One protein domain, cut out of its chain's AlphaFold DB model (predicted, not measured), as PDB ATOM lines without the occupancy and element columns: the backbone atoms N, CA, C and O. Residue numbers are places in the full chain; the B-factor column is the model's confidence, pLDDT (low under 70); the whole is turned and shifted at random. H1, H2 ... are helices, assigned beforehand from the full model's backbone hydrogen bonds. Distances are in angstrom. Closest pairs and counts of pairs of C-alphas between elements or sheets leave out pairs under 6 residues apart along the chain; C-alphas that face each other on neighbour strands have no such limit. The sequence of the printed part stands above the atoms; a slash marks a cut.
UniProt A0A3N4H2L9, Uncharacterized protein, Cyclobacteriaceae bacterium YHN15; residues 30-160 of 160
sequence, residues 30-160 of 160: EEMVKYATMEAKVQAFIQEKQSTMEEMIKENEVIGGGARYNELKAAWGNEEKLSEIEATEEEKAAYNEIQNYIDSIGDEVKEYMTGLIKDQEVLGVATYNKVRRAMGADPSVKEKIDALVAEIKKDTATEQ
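What this domain is: This is residues 30 to 160 of the 160 residues of an uncharacterized protein of Cyclobacteriaceae bacterium YHN15 (UniProt A0A3N4H2L9). Two long helices, H1 and H4, lie side by side and run opposite ways as a long pair, with a crosswise helix at either end: H2, with the short H3 beyond it, at one end, and H5 at the other. From H5 the chain folds back into H6, which crosses H1 at a slant near its first residues. The printed part has 131 residues with six named helices, H1 to H6, and no named strand: all helix. It is loose, with a radius of gyration of the C-alphas of 20.1 A, and elongated, spanning 57 by 32 by 25 A.

How they stand to each other: Start with H1, residues 30 to 59, the hub, which touches four helices. It touches H4, residues 89 to 118, at a shallow tilt of 10 degrees, opposite ways; their closest C-alphas, those of Val 42 and Met 113, are 6.2 A apart. H4 has a kink of 29 degrees near residue 106. H2, residues 66 to 75, only just touches H1, with 3 pairs of C-alphas within 8 A, the closest Lys 58 and Gly 66 at 5.9 A. H3, residues 79 to 84, and H2 only just touch, only at the corner, with 3 such pairs, the closest Ala 75 and Lys 81 at 5.0 A. At the other end H5, residues 125 to 137, touches residues 31 to 35 of H1, about perpendicular at 82 degrees; the closest C-alphas, Glu 31 and Thr 127, are 6.2 A apart. H6, residues 139 to 158, touches residues 32 to 40 of H1 at a steep tilt of 56 degrees, the C-alphas of Ala 36 and Val 149 closest at 5.0 A. H4 and H6 stay apart. Every O i to N i+4 pair is within hydrogen-bond range in H1, H2, H3, H5 and H6; in H4, 24 of 26 are.

Where its parts are: Find C-alpha 30 at (-21.546, -53.612, 0.666); from there H1 runs 42.8 A. H4 begins at C-alpha 89 at (-54.249, -22.629, -29.491) and runs 43.4 A. H6 runs 29.5 A to C-alpha 158 at (-44.040, -54.562, 1.079).

The domain as a whole: The farthest C-alphas, Glu 30 and Glu 84, are 58.5 A apart. The printed part has no cut and no long link. Look for low confidence, pLDDT under 70, at residues 158 to 160.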
ATOM      1  N   GLU A  30     -21.031 -54.915   0.227       95.31
ATOM      2  CA  GLU A  30     -21.546 -53.612   0.666       95.31
ATOM      3  C   GLU A  30     -21.533 -52.581  -0.475       95.31
ATOM      4  O   GLU A  30     -22.504 -51.850  -0.673       95.31
ATOM      5  N   GLU A  31     -20.459 -52.540  -1.267       96.69
ATOM      6  CA  GLU A  31     -20.346 -51.644  -2.421       96.69
ATOM      7  C   GLU A  31     -21.372 -51.976  -3.514       96.69
ATOM      8  O   GLU A  31     -21.955 -51.066  -4.112       96.69
ATOM      9  N   MET A  32     -21.640 -53.267  -3.751       97.00
ATOM     10  CA  MET A  32     -22.696 -53.711  -4.669       97.00
ATOM     11  C   MET A  32     -24.088 -53.324  -4.162       97.00
ATOM     12  O   MET A  32     -24.900 -52.835  -4.947       97.00
ATOM     13  N   VAL A  33     -24.354 -53.476  -2.862       97.06
ATOM     14  CA  VAL A  33     -25.629 -53.091  -2.238       97.06
ATOM     15  C   VAL A  33     -25.845 -51.578  -2.300       97.06
ATOM     16  O   VAL A  33     -26.939 -51.138  -2.654       97.06
ATOM     17  N   LYS A  34     -24.814 -50.764  -2.036       97.44
ATOM     18  CA  LYS A  34     -24.891 -49.297  -2.184       97.44
ATOM     19  C   LYS A  34     -25.211 -48.896  -3.620       97.44
ATOM     20  O   LYS A  34     -26.087 -48.064  -3.854       97.44
ATOM     21  N   TYR A  35     -24.548 -49.524  -4.592       98.00
ATOM     22  CA  TYR A  35     -24.829 -49.279  -6.004       98.00
ATOM     23  C   TYR A  35     -26.264 -49.684  -6.375       98.00
ATOM     24  O   TYR A  35     -26.982 -48.895  -6.985       98.00
ATOM     25  N   ALA A  36     -26.714 -50.871  -5.960       97.88
ATOM     26  CA  ALA A  36     -28.079 -51.341  -6.193       97.88
ATOM     27  C   ALA A  36     -29.130 -50.431  -5.534       97.88
ATOM     28  O   ALA A  36     -30.153 -50.115  -6.135       97.88
ATOM     29  N   THR A  37     -28.855 -49.934  -4.329       97.00
ATOM     30  CA  THR A  37     -29.715 -48.967  -3.629       97.00
ATOM     31  C   THR A  37     -29.824 -47.652  -4.395       97.00
ATOM     32  O   THR A  37     -30.918 -47.101  -4.524       97.00
ATOM     33  N   MET A  38     -28.709 -47.147  -4.931       97.75
ATOM     34  CA  MET A  38     -28.703 -45.954  -5.779       97.75
ATOM     35  C   MET A  38     -29.549 -46.170  -7.045       97.75
ATOM     36  O   MET A  38     -30.420 -45.352  -7.332       97.75
ATOM     37  N   GLU A  39     -29.373 -47.296  -7.743       97.62
ATOM     38  CA  GLU A  39     -30.174 -47.652  -8.926       97.62
ATOM     39  C   GLU A  39     -31.671 -47.762  -8.593       97.62
ATOM     40  O   GLU A  39     -32.513 -47.242  -9.328       97.62
ATOM     41  N   ALA A  40     -32.024 -48.382  -7.463       97.12
ATOM     42  CA  ALA A  40     -33.410 -48.488  -7.013       97.12
ATOM     43  C   ALA A  40     -34.034 -47.104  -6.755       97.12
ATOM     44  O   ALA A  40     -35.159 -46.856  -7.194       97.12
ATOM     45  N   LYS A  41     -33.294 -46.180  -6.124       96.75
ATOM     46  CA  LYS A  41     -33.726 -44.785  -5.915       96.75
ATOM     47  C   LYS A  41     -33.942 -44.046  -7.234       96.75
ATOM     48  O   LYS A  41     -34.965 -43.391  -7.397       96.75
ATOM     49  N   VAL A  42     -33.015 -44.172  -8.189       97.75
ATOM     50  CA  VAL A  42     -33.163 -43.565  -9.525       97.75
ATOM     51  C   VAL A  42     -34.399 -44.114 -10.236       97.75
ATOM     52  O   VAL A  42     -35.166 -43.349 -10.813       97.75
ATOM     53  N   GLN A  43     -34.641 -45.423 -10.162       96.75
ATOM     54  CA  GLN A  43     -35.812 -46.039 -10.787       96.75
ATOM     55  C   GLN A  43     -37.127 -45.603 -10.129       96.75
ATOM     56  O   GLN A  43     -38.102 -45.383 -10.843       96.75
ATOM     57  N   ALA A  44     -37.154 -45.428  -8.805       96.69
ATOM     58  CA  ALA A  44     -38.307 -44.863  -8.104       96.69
ATOM     59  C   ALA A  44     -38.568 -43.405  -8.523       96.69
ATOM     60  O   ALA A  44     -39.703 -43.048  -8.818       96.69
ATOM     61  N   PHE A  45     -37.519 -42.588  -8.645       97.56
ATOM     62  CA  PHE A  45     -37.640 -41.208  -9.118       97.56
ATOM     63  C   PHE A  45     -38.162 -41.127 -10.562       97.56
ATOM     64  O   PHE A  45     -39.027 -40.312 -10.866       97.56
ATOM     65  N   ILE A  46     -37.705 -42.012 -11.457       96.94
ATOM     66  CA  ILE A  46     -38.250 -42.109 -12.823       96.94
ATOM     67  C   ILE A  46     -39.748 -42.446 -12.791       96.94
ATOM     68  O   ILE A  46     -40.520 -41.850 -13.538       96.94
ATOM     69  N   GLN A  47     -40.164 -43.383 -11.935       96.62
ATOM     70  CA  GLN A  47     -41.574 -43.755 -11.788       96.62
ATOM     71  C   GLN A  47     -42.423 -42.599 -11.250       96.62
ATOM     72  O   GLN A  47     -43.519 -42.372 -11.753       96.62
ATOM     73  N   GLU A  48     -41.910 -41.835 -10.285       96.88
ATOM     74  CA  GLU A  48     -42.564 -40.621  -9.782       96.88
ATOM     75  C   GLU A  48     -42.804 -39.616 -10.916       96.88
ATOM     76  O   GLU A  48     -43.931 -39.172 -11.119       96.88
ATOM     77  N   LYS A  49     -41.778 -39.326 -11.726       97.56
ATOM     78  CA  LYS A  49     -41.904 -38.414 -12.875       97.56
ATOM     79  C   LYS A  49     -42.890 -38.917 -13.928       97.56
ATOM     80  O   LYS A  49     -43.635 -38.131 -14.509       97.56
ATOM     81  N   GLN A  50     -42.931 -40.228 -14.164       96.00
ATOM     82  CA  GLN A  50     -43.938 -40.836 -15.036       96.00
ATOM     83  C   GLN A  50     -45.354 -40.649 -14.481       96.00
ATOM     84  O   GLN A  50     -46.236 -40.246 -15.233       96.00
ATOM     85  N   SER A  51     -45.558 -40.856 -13.177       97.31
ATOM     86  CA  SER A  51     -46.848 -40.616 -12.519       97.31
ATOM     87  C   SER A  51     -47.279 -39.157 -12.654       97.31
ATOM     88  O   SER A  51     -48.407 -38.882 -13.050       97.31
ATOM     89  N   THR A  52     -46.366 -38.211 -12.418       96.75
ATOM     90  CA  THR A  52     -46.649 -36.781 -12.601       96.75
ATOM     91  C   THR A  52     -47.021 -36.455 -14.049       96.75
ATOM     92  O   THR A  52     -47.978 -35.724 -14.271       96.75
ATOM     93  N   MET A  53     -46.328 -37.015 -15.049       96.62
ATOM     94  CA  MET A  53     -46.711 -36.846 -16.459       96.62
ATOM     95  C   MET A  53     -48.132 -37.372 -16.724       96.62
ATOM     96  O   MET A  53     -48.913 -36.728 -17.425       96.62
ATOM     97  N   GLU A  54     -48.473 -38.548 -16.192       96.38
ATOM     98  CA  GLU A  54     -49.805 -39.140 -16.346       96.38
ATOM     99  C   GLU A  54     -50.894 -38.278 -15.696       96.38
ATOM    100  O   GLU A  54     -51.948 -38.067 -16.300       96.38
ATOM    101  N   GLU A  55     -50.628 -37.732 -14.509       97.12
ATOM    102  CA  GLU A  55     -51.503 -36.784 -13.814       97.12
ATOM    103  C   GLU A  55     -51.663 -35.486 -14.605       97.12
ATOM    104  O   GLU A  55     -52.793 -35.081 -14.873       97.12
ATOM    105  N   MET A  56     -50.564 -34.897 -15.091       96.44
ATOM    106  CA  MET A  56     -50.601 -33.714 -15.957       96.44
ATOM    107  C   MET A  56     -51.479 -33.940 -17.185       96.44
ATOM    108  O   MET A  56     -52.181 -33.031 -17.596       96.44
ATOM    109  N   ILE A  57     -51.480 -35.133 -17.782       96.94
ATOM    110  CA  ILE A  57     -52.347 -35.439 -18.928       96.94
ATOM    111  C   ILE A  57     -53.802 -35.633 -18.490       96.94
ATOM    112  O   ILE A  57     -54.725 -35.152 -19.149       96.94
ATOM    113  N   LYS A  58     -54.024 -36.390 -17.414       95.44
ATOM    114  CA  LYS A  58     -55.355 -36.796 -16.953       95.44
ATOM    115  C   LYS A  58     -56.153 -35.634 -16.368       95.44
ATOM    116  O   LYS A  58     -57.365 -35.589 -16.560       95.44
ATOM    117  N   GLU A  59     -55.487 -34.742 -15.647       95.56
ATOM    118  CA  GLU A  59     -56.103 -33.646 -14.898       95.56
ATOM    119  C   GLU A  59     -56.115 -32.323 -15.675       95.56
ATOM    120  O   GLU A  59     -56.721 -31.352 -15.224       95.56
ATOM    121  N   ASN A  60     -55.497 -32.264 -16.860       96.31
ATOM    122  CA  ASN A  60     -55.519 -31.063 -17.688       96.31
ATOM    123  C   ASN A  60     -56.919 -30.810 -18.262       96.31
ATOM    124  O   ASN A  60     -57.376 -31.520 -19.157       96.31
ATOM    125  N   GLU A  61     -57.579 -29.762 -17.768       95.12
ATOM    126  CA  GLU A  61     -58.938 -29.379 -18.171       95.12
ATOM    127  C   GLU A  61     -59.040 -28.940 -19.639       95.12
ATOM    128  O   GLU A  61     -60.095 -29.102 -20.247       95.12
ATOM    129  N   VAL A  62     -57.957 -28.406 -20.217       96.81
ATOM    130  CA  VAL A  62     -57.928 -27.923 -21.608       96.81
ATOM    131  C   VAL A  62     -57.882 -29.094 -22.585       96.81
ATOM    132  O   VAL A  62     -58.607 -29.106 -23.571       96.81
ATOM    133  N   ILE A  63     -57.048 -30.094 -22.298       95.00
ATOM    134  CA  ILE A  63     -56.935 -31.307 -23.112       95.00
ATOM    135  C   ILE A  63     -58.093 -32.270 -22.800       95.00
ATOM    136  O   ILE A  63     -58.555 -32.989 -23.677       95.00
ATOM    137  N   GLY A  64     -58.589 -32.311 -21.563       90.81
ATOM    138  CA  GLY A  64     -59.699 -33.189 -21.176       90.81
ATOM    139  C   GLY A  64     -59.319 -34.674 -21.084       90.81
ATOM    140  O   GLY A  64     -60.190 -35.544 -21.155       90.81
ATOM    141  N   GLY A  65     -58.027 -34.978 -20.921       93.56
ATOM    142  CA  GLY A  65     -57.519 -36.322 -20.640       93.56
ATOM    143  C   GLY A  65     -56.754 -37.008 -21.779       93.56
ATOM    144  O   GLY A  65     -56.465 -36.454 -22.840       93.56
ATOM    145  N   GLY A  66     -56.418 -38.283 -21.556       95.75
ATOM    146  CA  GLY A  66     -55.468 -39.025 -22.394       95.75
ATOM    147  C   GLY A  66     -55.887 -39.257 -23.850       95.75
ATOM    148  O   GLY A  66     -55.022 -39.373 -24.716       95.75
ATOM    149  N   ALA A  67     -57.189 -39.316 -24.151       96.94
ATOM    150  CA  ALA A  67     -57.661 -39.518 -25.523       96.94
ATOM    151  C   ALA A  67     -57.276 -38.332 -26.420       96.94
ATOM    152  O   ALA A  67     -56.585 -38.516 -27.422       96.94
ATOM    153  N   ARG A  68     -57.631 -37.113 -26.000       97.62
ATOM    154  CA  ARG A  68     -57.319 -35.890 -26.742       97.62
ATOM    155  C   ARG A  68     -55.821 -35.601 -26.769       97.62
ATOM    156  O   ARG A  68     -55.296 -35.211 -27.806       97.62
ATOM    157  N   TYR A  69     -55.105 -35.894 -25.680       98.00
ATOM    158  CA  TYR A  69     -53.641 -35.838 -25.675       98.00
ATOM    159  C   TYR A  69     -53.027 -36.704 -26.786       98.00
ATOM    160  O   TYR A  69     -52.111 -36.268 -27.483       98.00
ATOM    161  N   ASN A  70     -53.534 -37.926 -26.980       98.06
ATOM    162  CA  ASN A  70     -53.031 -38.828 -28.015       98.06
ATOM    163  C   ASN A  70     -53.375 -38.356 -29.437       98.06
ATOM    164  O   ASN A  70     -52.561 -38.550 -30.339       98.06
ATOM    165  N   GLU A  71     -54.532 -37.719 -29.640       97.94
ATOM    166  CA  GLU A  71     -54.880 -37.072 -30.914       97.94
ATOM    167  C   GLU A  71     -53.905 -35.937 -31.241       97.94
ATOM    168  O   GLU A  71     -53.289 -35.942 -32.310       97.94
ATOM    169  N   LEU A  72     -53.689 -35.023 -30.286       98.06
ATOM    170  CA  LEU A  72     -52.724 -33.927 -30.409       98.06
ATOM    171  C   LEU A  72     -51.321 -34.469 -30.691       98.06
ATOM    172  O   LEU A  72     -50.663 -34.021 -31.626       98.06
ATOM    173  N   LYS A  73     -50.895 -35.504 -29.957       97.75
ATOM    174  CA  LYS A  73     -49.607 -36.181 -30.159       97.75
ATOM    175  C   LYS A  73     -49.452 -36.772 -31.558       97.75
ATOM    176  O   LYS A  73     -48.365 -36.707 -32.124       97.75
ATOM    177  N   ALA A  74     -50.502 -37.372 -32.113       98.06
ATOM    178  CA  ALA A  74     -50.459 -37.984 -33.439       98.06
ATOM    179  C   ALA A  74     -50.414 -36.947 -34.579       98.06
ATOM    180  O   ALA A  74     -49.897 -37.245 -35.662       98.06
ATOM    181  N   ALA A  75     -50.955 -35.750 -34.342       98.06
ATOM    182  CA  ALA A  75     -50.947 -34.631 -35.280       98.06
ATOM    183  C   ALA A  75     -49.737 -33.692 -35.108       98.06
ATOM    184  O   ALA A  75     -49.423 -32.934 -36.025       98.06
ATOM    185  N   TRP A  76     -49.054 -33.739 -33.960       97.38
ATOM    186  CA  TRP A  76     -48.035 -32.762 -33.583       97.38
ATOM    187  C   TRP A  76     -46.911 -32.615 -34.617       97.38
ATOM    188  O   TRP A  76     -46.404 -33.594 -35.164       97.38
ATOM    189  N   GLY A  77     -46.513 -31.368 -34.886       96.62
ATOM    190  CA  GLY A  77     -45.527 -31.037 -35.922       96.62
ATOM    191  C   GLY A  77     -46.070 -31.063 -37.359       96.62
ATOM    192  O   GLY A  77     -45.308 -30.820 -38.294       96.62
ATOM    193  N   ASN A  78     -47.366 -31.330 -37.555       97.88
ATOM    194  CA  ASN A  78     -48.046 -31.241 -38.843       97.88
ATOM    195  C   ASN A  78     -49.287 -30.339 -38.732       97.88
ATOM    196  O   ASN A  78     -50.320 -30.750 -38.210       97.88
ATOM    197  N   GLU A  79     -49.192 -29.119 -39.264       96.25
ATOM    198  CA  GLU A  79     -50.266 -28.121 -39.158       96.25
ATOM    199  C   GLU A  79     -51.551 -28.530 -39.893       96.25
ATOM    200  O   GLU A  79     -52.643 -28.231 -39.423       96.25
ATOM    201  N   GLU A  80     -51.446 -29.259 -41.010       97.75
ATOM    202  CA  GLU A  80     -52.618 -29.779 -41.728       97.75
ATOM    203  C   GLU A  80     -53.400 -30.741 -40.828       97.75
ATOM    204  O   GLU A  80     -54.597 -30.560 -40.620       97.75
ATOM    205  N   LYS A  81     -52.706 -31.685 -40.186       97.94
ATOM    206  CA  LYS A  81     -53.328 -32.627 -39.245       97.94
ATOM    207  C   LYS A  81     -53.860 -31.952 -37.986       97.94
ATOM    208  O   LYS A  81     -54.902 -32.357 -37.484       97.94
ATOM    209  N   LEU A  82     -53.160 -30.944 -37.462       97.44
ATOM    210  CA  LEU A  82     -53.639 -30.172 -36.311       97.44
ATOM    211  C   LEU A  82     -54.924 -29.413 -36.658       97.44
ATOM    212  O   LEU A  82     -55.845 -29.372 -35.845       97.44
ATOM    213  N   SER A  83     -55.020 -28.876 -37.875       97.19
ATOM    214  CA  SER A  83     -56.244 -28.250 -38.367       97.19
ATOM    215  C   SER A  83     -57.374 -29.261 -38.583       97.19
ATOM    216  O   SER A  83     -58.519 -28.931 -38.295       97.19
ATOM    217  N   GLU A  84     -57.085 -30.470 -39.079       97.75
ATOM    218  CA  GLU A  84     -58.090 -31.531 -39.284       97.75
ATOM    219  C   GLU A  84     -58.757 -31.978 -37.977       97.75
ATOM    220  O   GLU A  84     -59.941 -32.307 -37.979       97.75
ATOM    221  N   ILE A  85     -58.012 -31.983 -36.868       97.62
ATOM    222  CA  ILE A  85     -58.541 -32.325 -35.537       97.62
ATOM    223  C   ILE A  85     -59.055 -31.105 -34.761       97.62
ATOM    224  O   ILE A  85     -59.336 -31.223 -33.565       97.62
ATOM    225  N   GLU A  86     -59.125 -29.945 -35.423       97.56
ATOM    226  CA  GLU A  86     -59.547 -28.664 -34.850       97.56
ATOM    227  C   GLU A  86     -58.773 -28.307 -33.565       97.56
ATOM    228  O   GLU A  86     -59.354 -27.836 -32.591       97.56
ATOM    229  N   ALA A  87     -57.457 -28.563 -33.538       97.56
ATOM    230  CA  ALA A  87     -56.620 -28.281 -32.372       97.56
ATOM    231  C   ALA A  87     -56.606 -26.779 -32.060       97.56
ATOM    232  O   ALA A  87     -56.150 -25.974 -32.881       97.56
ATOM    233  N   THR A  88     -57.068 -26.403 -30.867       97.88
ATOM    234  CA  THR A  88     -57.091 -24.998 -30.444       97.88
ATOM    235  C   THR A  88     -55.705 -24.515 -30.025       97.88
ATOM    236  O   THR A  88     -54.801 -25.303 -29.739       97.88
ATOM    237  N   GLU A  89     -55.514 -23.198 -29.962       97.69
ATOM    238  CA  GLU A  89     -54.249 -22.629 -29.491       97.69
ATOM    239  C   GLU A  89     -54.011 -22.935 -28.004       97.69
ATOM    240  O   GLU A  89     -52.876 -23.183 -27.596       97.69
ATOM    241  N   GLU A  90     -55.075 -23.006 -27.202       97.69
ATOM    242  CA  GLU A  90     -55.008 -23.414 -25.800       97.69
ATOM    243  C   GLU A  90     -54.589 -24.884 -25.661       97.69
ATOM    244  O   GLU A  90     -53.728 -25.200 -24.841       97.69
ATOM    245  N   GLU A  91     -55.137 -25.783 -26.486       97.94
ATOM    246  CA  GLU A  91     -54.746 -27.197 -26.512       97.94
ATOM    247  C   GLU A  91     -53.289 -27.372 -26.945       97.94
ATOM    248  O   GLU A  91     -52.549 -28.147 -26.338       97.94
ATOM    249  N   LYS A  92     -52.846 -26.619 -27.959       97.94
ATOM    250  CA  LYS A  92     -51.444 -26.608 -28.396       97.94
ATOM    251  C   LYS A  92     -50.518 -26.091 -27.292       97.94
ATOM    252  O   LYS A  92     -49.425 -26.631 -27.110       97.94
ATOM    253  N   ALA A  93     -50.927 -25.066 -26.546       98.12
ATOM    254  CA  ALA A  93     -50.159 -24.546 -25.418       98.12
ATOM    255  C   ALA A  93     -50.062 -25.570 -24.273       98.12
ATOM    256  O   ALA A  93     -48.960 -25.861 -23.810       98.12
ATOM    257  N   ALA A  94     -51.186 -26.175 -23.883       97.94
ATOM    258  CA  ALA A  94     -51.238 -27.219 -22.862       97.94
ATOM    259  C   ALA A  94     -50.409 -28.454 -23.255       97.94
ATOM    260  O   ALA A  94     -49.674 -29.010 -22.440       97.94
ATOM    261  N   TYR A  95     -50.474 -28.864 -24.523       98.00
ATOM    262  CA  TYR A  95     -49.662 -29.962 -25.036       98.00
ATOM    263  C   TYR A  95     -48.164 -29.640 -24.977       98.00
ATOM    264  O   TYR A  95     -47.375 -30.476 -24.540       98.00
ATOM    265  N   ASN A  96     -47.770 -28.424 -25.372       97.81
ATOM    266  CA  ASN A  96     -46.382 -27.968 -25.276       97.81
ATOM    267  C   ASN A  96     -45.863 -27.963 -23.836       97.81
ATOM    268  O   ASN A  96     -44.715 -28.326 -23.613       97.81
ATOM    269  N   GLU A  97     -46.680 -27.576 -22.856       97.56
ATOM    270  CA  GLU A  97     -46.288 -27.626 -21.445       97.56
ATOM    271  C   GLU A  97     -45.960 -29.058 -20.998       97.56
ATOM    272  O   GLU A  97     -44.924 -29.293 -20.374       97.56
ATOM    273  N   ILE A  98     -46.785 -30.029 -21.399       97.50
ATOM    274  CA  ILE A  98     -46.532 -31.450 -21.133       97.50
ATOM    275  C   ILE A  98     -45.263 -31.926 -21.855       97.50
ATOM    276  O   ILE A  98     -44.480 -32.670 -21.269       97.50
ATOM    277  N   GLN A  99     -45.013 -31.488 -23.096       97.19
ATOM    278  CA  GLN A  99     -43.764 -31.824 -23.794       97.19
ATOM    279  C   GLN A  99     -42.538 -31.230 -23.104       97.19
ATOM    280  O   GLN A  99     -41.562 -31.942 -22.904       97.19
ATOM    281  N   ASN A 100     -42.602 -29.974 -22.663       97.62
ATOM    282  CA  ASN A 100     -41.505 -29.342 -21.933       97.62
ATOM    283  C   ASN A 100     -41.173 -30.105 -20.644       97.62
ATOM    284  O   ASN A 100     -40.001 -30.243 -20.299       97.62
ATOM    285  N   TYR A 101     -42.192 -30.618 -19.947       97.81
ATOM    286  CA  TYR A 101     -41.991 -31.494 -18.798       97.81
ATOM    287  C   TYR A 101     -41.331 -32.819 -19.199       97.81
ATOM    288  O   TYR A 101     -40.342 -33.219 -18.599       97.81
ATOM    289  N   ILE A 102     -41.822 -33.491 -20.245       95.31
ATOM    290  CA  ILE A 102     -41.226 -34.743 -20.745       95.31
ATOM    291  C   ILE A 102     -39.749 -34.546 -21.110       95.31
ATOM    292  O   ILE A 102     -38.908 -35.376 -20.754       95.31
ATOM    293  N   ASP A 103     -39.434 -33.438 -21.775       96.12
ATOM    294  CA  ASP A 103     -38.076 -33.083 -22.168       96.12
ATOM    295  C   ASP A 103     -37.185 -32.793 -20.946       96.12
ATOM    296  O   ASP A 103     -35.993 -33.116 -20.972       96.12
ATOM    297  N   SER A 104     -37.742 -32.263 -19.845       96.69
ATOM    298  CA  SER A 104     -36.983 -31.989 -18.615       96.69
ATOM    299  C   SER A 104     -36.634 -33.248 -17.816       96.69
ATOM    300  O   SER A 104     -35.589 -33.274 -17.159       96.69
ATOM    301  N   ILE A 105     -37.441 -34.317 -17.901       96.81
ATOM    302  CA  ILE A 105     -37.246 -35.552 -17.113       96.81
ATOM    303  C   ILE A 105     -35.823 -36.101 -17.270       96.81
ATOM    304  O   ILE A 105     -35.209 -36.518 -16.289       96.81
ATOM    305  N   GLY A 106     -35.281 -36.109 -18.492       94.75
ATOM    306  CA  GLY A 106     -33.947 -36.653 -18.755       94.75
ATOM    307  C   GLY A 106     -32.842 -35.923 -17.984       94.75
ATOM    308  O   GLY A 106     -31.968 -36.564 -17.389       94.75
ATOM    309  N   ASP A 107     -32.905 -34.593 -17.957       97.50
ATOM    310  CA  ASP A 107     -31.941 -33.759 -17.241       97.50
ATOM    311  C   ASP A 107     -32.121 -33.871 -15.724       97.50
ATOM    312  O   ASP A 107     -31.133 -34.042 -15.005       97.50
ATOM    313  N   GLU A 108     -33.362 -33.892 -15.237       97.81
ATOM    314  CA  GLU A 108     -33.666 -34.064 -13.813       97.81
ATOM    315  C   GLU A 108     -33.189 -35.423 -13.280       97.81
ATOM    316  O   GLU A 108     -32.568 -35.502 -12.218       97.81
ATOM    317  N   VAL A 109     -33.411 -36.508 -14.030       97.88
ATOM    318  CA  VAL A 109     -32.931 -37.855 -13.674       97.88
ATOM    319  C   VAL A 109     -31.405 -37.888 -13.629       97.88
ATOM    320  O   VAL A 109     -30.815 -38.479 -12.721       97.88
ATOM    321  N   LYS A 110     -30.742 -37.235 -14.588       97.94
ATOM    322  CA  LYS A 110     -29.280 -37.149 -14.626       97.94
ATOM    323  C   LYS A 110     -28.730 -36.347 -13.451       97.94
ATOM    324  O   LYS A 110     -27.720 -36.758 -12.867       97.94
ATOM    325  N   GLU A 111     -29.352 -35.225 -13.111       98.50
ATOM    326  CA  GLU A 111     -28.978 -34.413 -11.955       98.50
ATOM    327  C   GLU A 111     -29.148 -35.208 -10.659       98.50
ATOM    328  O   GLU A 111     -28.195 -35.313  -9.882       98.50
ATOM    329  N   TYR A 112     -30.297 -35.862 -10.484       98.50
ATOM    330  CA  TYR A 112     -30.590 -36.706  -9.331       98.50
ATOM    331  C   TYR A 112     -29.573 -37.845  -9.172       98.50
ATOM    332  O   TYR A 112     -28.930 -37.968  -8.127       98.50
ATOM    333  N   MET A 113     -29.338 -38.627 -10.233       97.88
ATOM    334  CA  MET A 113     -28.340 -39.702 -10.234       97.88
ATOM    335  C   MET A 113     -26.935 -39.169  -9.918       97.88
ATOM    336  O   MET A 113     -26.198 -39.762  -9.132       97.88
ATOM    337  N   THR A 114     -26.556 -38.025 -10.496       98.19
ATOM    338  CA  THR A 114     -25.258 -37.388 -10.222       98.19
ATOM    339  C   THR A 114     -25.136 -36.970  -8.757       98.19
ATOM    340  O   THR A 114     -24.059 -37.113  -8.176       98.19
ATOM    341  N   GLY A 115     -26.221 -36.473  -8.159       98.38
ATOM    342  CA  GLY A 115     -26.304 -36.165  -6.736       98.38
ATOM    343  C   GLY A 115     -26.022 -37.394  -5.873       98.38
ATOM    344  O   GLY A 115     -25.101 -37.363  -5.059       98.38
ATOM    345  N   LEU A 116     -26.726 -38.501  -6.126       98.06
ATOM    346  CA  LEU A 116     -26.542 -39.763  -5.396       98.06
ATOM    347  C   LEU A 116     -25.125 -40.337  -5.545       98.06
ATOM    348  O   LEU A 116     -24.559 -40.850  -4.584       98.06
ATOM    349  N   ILE A 117     -24.523 -40.235  -6.736       98.12
ATOM    350  CA  ILE A 117     -23.144 -40.691  -6.977       98.12
ATOM    351  C   ILE A 117     -22.129 -39.842  -6.200       98.12
ATOM    352  O   ILE A 117     -21.103 -40.354  -5.749       98.12
ATOM    353  N   LYS A 118     -22.363 -38.532  -6.075       97.81
ATOM    354  CA  LYS A 118     -21.452 -37.619  -5.370       97.81
ATOM    355  C   LYS A 118     -21.570 -37.717  -3.851       97.81
ATOM    356  O   LYS A 118     -20.592 -37.419  -3.165       97.81
ATOM    357  N   ASP A 119     -22.724 -38.132  -3.349       97.25
ATOM    358  CA  ASP A 119     -22.967 -38.343  -1.928       97.25
ATOM    359  C   ASP A 119     -22.236 -39.601  -1.423       97.25
ATOM    360  O   ASP A 119     -22.481 -40.711  -1.899       97.25
ATOM    361  N   GLN A 120     -21.315 -39.422  -0.470       93.56
ATOM    362  CA  GLN A 120     -20.505 -40.503   0.110       93.56
ATOM    363  C   GLN A 120     -21.310 -41.422   1.032       93.56
ATOM    364  O   GLN A 120     -20.958 -42.591   1.172       93.56
ATOM    365  N   GLU A 121     -22.385 -40.914   1.631       92.50
ATOM    366  CA  GLU A 121     -23.255 -41.702   2.504       92.50
ATOM    367  C   GLU A 121     -24.171 -42.619   1.679       92.50
ATOM    368  O   GLU A 121     -24.575 -43.683   2.142       92.50
ATOM    369  N   VAL A 122     -24.466 -42.234   0.432       92.75
ATOM    370  CA  VAL A 122     -25.270 -43.042  -0.495       92.75
ATOM    371  C   VAL A 122     -24.403 -44.008  -1.298       92.75
ATOM    372  O   VAL A 122     -24.651 -45.213  -1.287       92.75
ATOM    373  N   LEU A 123     -23.408 -43.499  -2.029       95.88
ATOM    374  CA  LEU A 123     -22.589 -44.322  -2.921       95.88
ATOM    375  C   LEU A 123     -21.129 -43.879  -2.953       95.88
ATOM    376  O   LEU A 123     -20.229 -44.690  -2.735       95.88
ATOM    377  N   GLY A 124     -20.892 -42.607  -3.256       96.88
ATOM    378  CA  GLY A 124     -19.568 -42.057  -3.497       96.88
ATOM    379  C   GLY A 124     -19.009 -42.380  -4.891       96.88
ATOM    380  O   GLY A 124     -19.149 -43.473  -5.449       96.88
ATOM    381  N   VAL A 125     -18.289 -41.405  -5.454       97.25
ATOM    382  CA  VAL A 125     -17.725 -41.468  -6.816       97.25
ATOM    383  C   VAL A 125     -16.747 -42.638  -6.985       97.25
ATOM    384  O   VAL A 125     -16.663 -43.234  -8.063       97.25
ATOM    385  N   ALA A 126     -15.990 -42.972  -5.937       95.75
ATOM    386  CA  ALA A 126     -15.033 -44.075  -5.962       95.75
ATOM    387  C   ALA A 126     -15.746 -45.422  -6.149       95.75
ATOM    388  O   ALA A 126     -15.425 -46.151  -7.092       95.75
ATOM    389  N   THR A 127     -16.767 -45.689  -5.331       96.69
ATOM    390  CA  THR A 127     -17.598 -46.897  -5.389       96.69
ATOM    391  C   THR A 127     -18.299 -47.029  -6.733       96.69
ATOM    392  O   THR A 127     -18.213 -48.077  -7.369       96.69
ATOM    393  N   TYR A 128     -18.911 -45.946  -7.232       97.50
ATOM    394  CA  TYR A 128     -19.543 -45.936  -8.554       97.50
ATOM    395  C   TYR A 128     -18.571 -46.394  -9.650       97.50
ATOM    396  O   TYR A 128     -18.860 -47.311 -10.421       97.50
ATOM    397  N   ASN A 129     -17.379 -45.792  -9.696       96.62
ATOM    398  CA  ASN A 129     -16.371 -46.128 -10.698       96.62
ATOM    399  C   ASN A 129     -15.848 -47.560 -10.543       96.62
ATOM    400  O   ASN A 129     -15.601 -48.231 -11.546       96.62
ATOM    401  N   LYS A 130     -15.674 -48.033  -9.307       95.69
ATOM    402  CA  LYS A 130     -15.233 -49.397  -9.004       95.69
ATOM    403  C   LYS A 130     -16.240 -50.427  -9.519       95.69
ATOM    404  O   LYS A 130     -15.868 -51.291 -10.313       95.69
ATOM    405  N   VAL A 131     -17.516 -50.263  -9.172       96.25
ATOM    406  CA  VAL A 131     -18.610 -51.140  -9.615       96.25
ATOM    407  C   VAL A 131     -18.755 -51.125 -11.140       96.25
ATOM    408  O   VAL A 131     -18.846 -52.178 -11.768       96.25
ATOM    409  N   ARG A 132     -18.698 -49.945 -11.775       95.56
ATOM    410  CA  ARG A 132     -18.766 -49.810 -13.243       95.56
ATOM    411  C   ARG A 132     -17.640 -50.551 -13.960       95.56
ATOM    412  O   ARG A 132     -17.895 -51.185 -14.982       95.56
ATOM    413  N   ARG A 133     -16.411 -50.493 -13.436       95.50
ATOM    414  CA  ARG A 133     -15.282 -51.265 -13.982       95.50
ATOM    415  C   ARG A 133     -15.496 -52.764 -13.800       95.50
ATOM    416  O   ARG A 133     -15.284 -53.503 -14.754       95.50
ATOM    417  N   ALA A 134     -15.951 -53.191 -12.623       95.06
ATOM    418  CA  ALA A 134     -16.225 -54.597 -12.339       95.06
ATOM    419  C   ALA A 134     -17.303 -55.171 -13.272       95.06
ATOM    420  O   ALA A 134     -17.068 -56.201 -13.890       95.06
ATOM    421  N   MET A 135     -18.416 -54.458 -13.485       94.62
ATOM    422  CA  MET A 135     -19.445 -54.846 -14.462       94.62
ATOM    423  C   MET A 135     -18.915 -54.935 -15.900       94.62
ATOM    424  O   MET A 135     -19.377 -55.760 -16.682       94.62
ATOM    425  N   GLY A 136     -17.969 -54.066 -16.271       93.19
ATOM    426  CA  GLY A 136     -17.332 -54.109 -17.589       93.19
ATOM    427  C   GLY A 136     -16.352 -55.274 -17.761       93.19
ATOM    428  O   GLY A 136     -16.110 -55.695 -18.890       93.19
ATOM    429  N   ALA A 137     -15.787 -55.779 -16.664       93.75
ATOM    430  CA  ALA A 137     -14.838 -56.887 -16.658       93.75
ATOM    431  C   ALA A 137     -15.523 -58.256 -16.509       93.75
ATOM    432  O   ALA A 137     -15.081 -59.224 -17.126       93.75
ATOM    433  N   ASP A 138     -16.595 -58.330 -15.719       91.44
ATOM    434  CA  ASP A 138     -17.359 -59.546 -15.451       91.44
ATOM    435  C   ASP A 138     -18.876 -59.266 -15.517       91.44
ATOM    436  O   ASP A 138     -19.429 -58.613 -14.624       91.44
ATOM    437  N   PRO A 139     -19.580 -59.790 -16.540       93.19
ATOM    438  CA  PRO A 139     -21.033 -59.670 -16.659       93.19
ATOM    439  C   PRO A 139     -21.814 -60.206 -15.450       93.19
ATOM    440  O   PRO A 139     -22.898 -59.697 -15.168       93.19
ATOM    441  N   SER A 140     -21.266 -61.175 -14.702       94.88
ATOM    442  CA  SER A 140     -21.935 -61.753 -13.526       94.88
ATOM    443  C   SER A 140     -22.162 -60.722 -12.414       94.88
ATOM    444  O   SER A 140     -23.120 -60.816 -11.648       94.88
ATOM    445  N   VAL A 141     -21.319 -59.683 -12.350       95.06
ATOM    446  CA  VAL A 141     -21.477 -58.567 -11.407       95.06
ATOM    447  C   VAL A 141     -22.761 -57.798 -11.704       95.06
ATOM    448  O   VAL A 141     -23.483 -57.427 -10.780       95.06
ATOM    449  N   LYS A 142     -23.084 -57.593 -12.988       94.81
ATOM    450  CA  LYS A 142     -24.325 -56.924 -13.380       94.81
ATOM    451  C   LYS A 142     -25.542 -57.748 -12.959       94.81
ATOM    452  O   LYS A 142     -26.469 -57.191 -12.388       94.81
ATOM    453  N   GLU A 143     -25.519 -59.058 -13.196       96.75
ATOM    454  CA  GLU A 143     -26.621 -59.953 -12.815       96.75
ATOM    455  C   GLU A 143     -26.892 -59.914 -11.304       96.75
ATOM    456  O   GLU A 143     -28.045 -59.839 -10.882       96.75
ATOM    457  N   LYS A 144     -25.834 -59.889 -10.481       96.50
ATOM    458  CA  LYS A 144     -25.954 -59.745  -9.021       96.50
ATOM    459  C   LYS A 144     -26.567 -58.406  -8.618       96.50
ATOM    460  O   LYS A 144     -27.458 -58.378  -7.777       96.50
ATOM    461  N   ILE A 145     -26.111 -57.306  -9.215       97.31
ATOM    462  CA  ILE A 145     -26.660 -55.971  -8.940       97.31
ATOM    463  C   ILE A 145     -28.130 -55.897  -9.352       97.31
ATOM    464  O   ILE A 145     -28.946 -55.414  -8.575       97.31
ATOM    465  N   ASP A 146     -28.488 -56.406 -10.532       97.12
ATOM    466  CA  ASP A 146     -29.876 -56.426 -11.002       97.12
ATOM    467  C   ASP A 146     -30.780 -57.217 -10.034       97.12
ATOM    468  O   ASP A 146     -31.899 -56.788  -9.742       97.12
ATOM    469  N   ALA A 147     -30.288 -58.341  -9.495       97.62
ATOM    470  CA  ALA A 147     -30.998 -59.118  -8.479       97.62
ATOM    471  C   ALA A 147     -31.192 -58.332  -7.171       97.62
ATOM    472  O   ALA A 147     -32.308 -58.287  -6.655       97.62
ATOM    473  N   LEU A 148     -30.147 -57.650  -6.684       97.75
ATOM    474  CA  LEU A 148     -30.228 -56.787  -5.498       97.75
ATOM    475  C   LEU A 148     -31.221 -55.635  -5.698       97.75
ATOM    476  O   LEU A 148     -32.016 -55.343  -4.811       97.75
ATOM    477  N   VAL A 149     -31.226 -54.996  -6.873       97.31
ATOM    478  CA  VAL A 149     -32.198 -53.940  -7.202       97.31
ATOM    479  C   VAL A 149     -33.627 -54.483  -7.128       97.31
ATOM    480  O   VAL A 149     -34.513 -53.815  -6.594       97.31
ATOM    481  N   ALA A 150     -33.869 -55.685  -7.658       96.31
ATOM    482  CA  ALA A 150     -35.186 -56.311  -7.615       96.31
ATOM    483  C   ALA A 150     -35.631 -56.646  -6.180       96.31
ATOM    484  O   ALA A 150     -36.799 -56.439  -5.846       96.31
ATOM    485  N   GLU A 151     -34.713 -57.117  -5.336       95.44
ATOM    486  CA  GLU A 151     -34.959 -57.388  -3.915       95.44
ATOM    487  C   GLU A 151     -35.311 -56.107  -3.149       95.44
ATOM    488  O   GLU A 151     -36.396 -56.017  -2.582       95.44
ATOM    489  N   ILE A 152     -34.480 -55.064  -3.259       95.12
ATOM    490  CA  ILE A 152     -34.705 -53.762  -2.605       95.12
ATOM    491  C   ILE A 152     -36.075 -53.183  -2.974       95.12
ATOM    492  O   ILE A 152     -36.805 -52.666  -2.124       95.12
ATOM    493  N   LYS A 153     -36.450 -53.269  -4.253       91.94
ATOM    494  CA  LYS A 153     -37.761 -52.807  -4.724       91.94
ATOM    495  C   LYS A 153     -38.912 -53.590  -4.116       91.94
ATOM    496  O   LYS A 153     -39.933 -52.994  -3.782       91.94
ATOM    497  N   LYS A 154     -38.771 -54.911  -4.010       91.50
ATOM    498  CA  LYS A 154     -39.790 -55.767  -3.409       91.50
ATOM    499  C   LYS A 154     -39.983 -55.413  -1.939       91.50
ATOM    500  O   LYS A 154     -41.125 -55.245  -1.526       91.50
ATOM    501  N   ASP A 155     -38.894 -55.245  -1.198       87.19
ATOM    502  CA  ASP A 155     -38.945 -54.921   0.228       87.19
ATOM    503  C   ASP A 155     -39.601 -53.555   0.456       87.19
ATOM    504  O   ASP A 155     -40.560 -53.440   1.219       87.19
ATOM    505  N   THR A 156     -39.194 -52.550  -0.326       80.75
ATOM    506  CA  THR A 156     -39.783 -51.199  -0.280       80.75
ATOM    507  C   THR A 156     -41.281 -51.203  -0.619       80.75
ATOM    508  O   THR A 156     -42.035 -50.409  -0.069       80.75
ATOM    509  N   ALA A 157     -41.732 -52.091  -1.512       74.12
ATOM    510  CA  ALA A 157     -43.143 -52.223  -1.876       74.12
ATOM    511  C   ALA A 157     -43.977 -52.984  -0.829       74.12
ATOM    512  O   ALA A 157     -45.189 -52.815  -0.786       74.12
ATOM    513  N   THR A 158     -43.357 -53.839  -0.010       65.62
ATOM    514  CA  THR A 158     -44.040 -54.562   1.079       65.62
ATOM    515  C   THR A 158     -44.135 -53.773   2.383       65.62
ATOM    516  O   THR A 158     -44.914 -54.147   3.257       65.62
ATOM    517  N   GLU A 159     -43.353 -52.704   2.522       57.66
ATOM    518  CA  GLU A 159     -43.361 -51.809   3.686       57.66
ATOM    519  C   GLU A 159     -44.334 -50.617   3.547       57.66
ATOM    520  O   GLU A 159     -44.461 -49.829   4.486       57.66
ATOM    521  N   GLN A 160     -45.032 -50.494   2.410       44.81
ATOM    522  CA  GLN A 160     -46.069 -49.485   2.133       44.81
ATOM    523  C   GLN A 160     -47.475 -50.085   2.209       44.81
ATOM    524  O   GLN A 160     -48.385 -49.363   2.678       44.81
TER     525      GLN A 160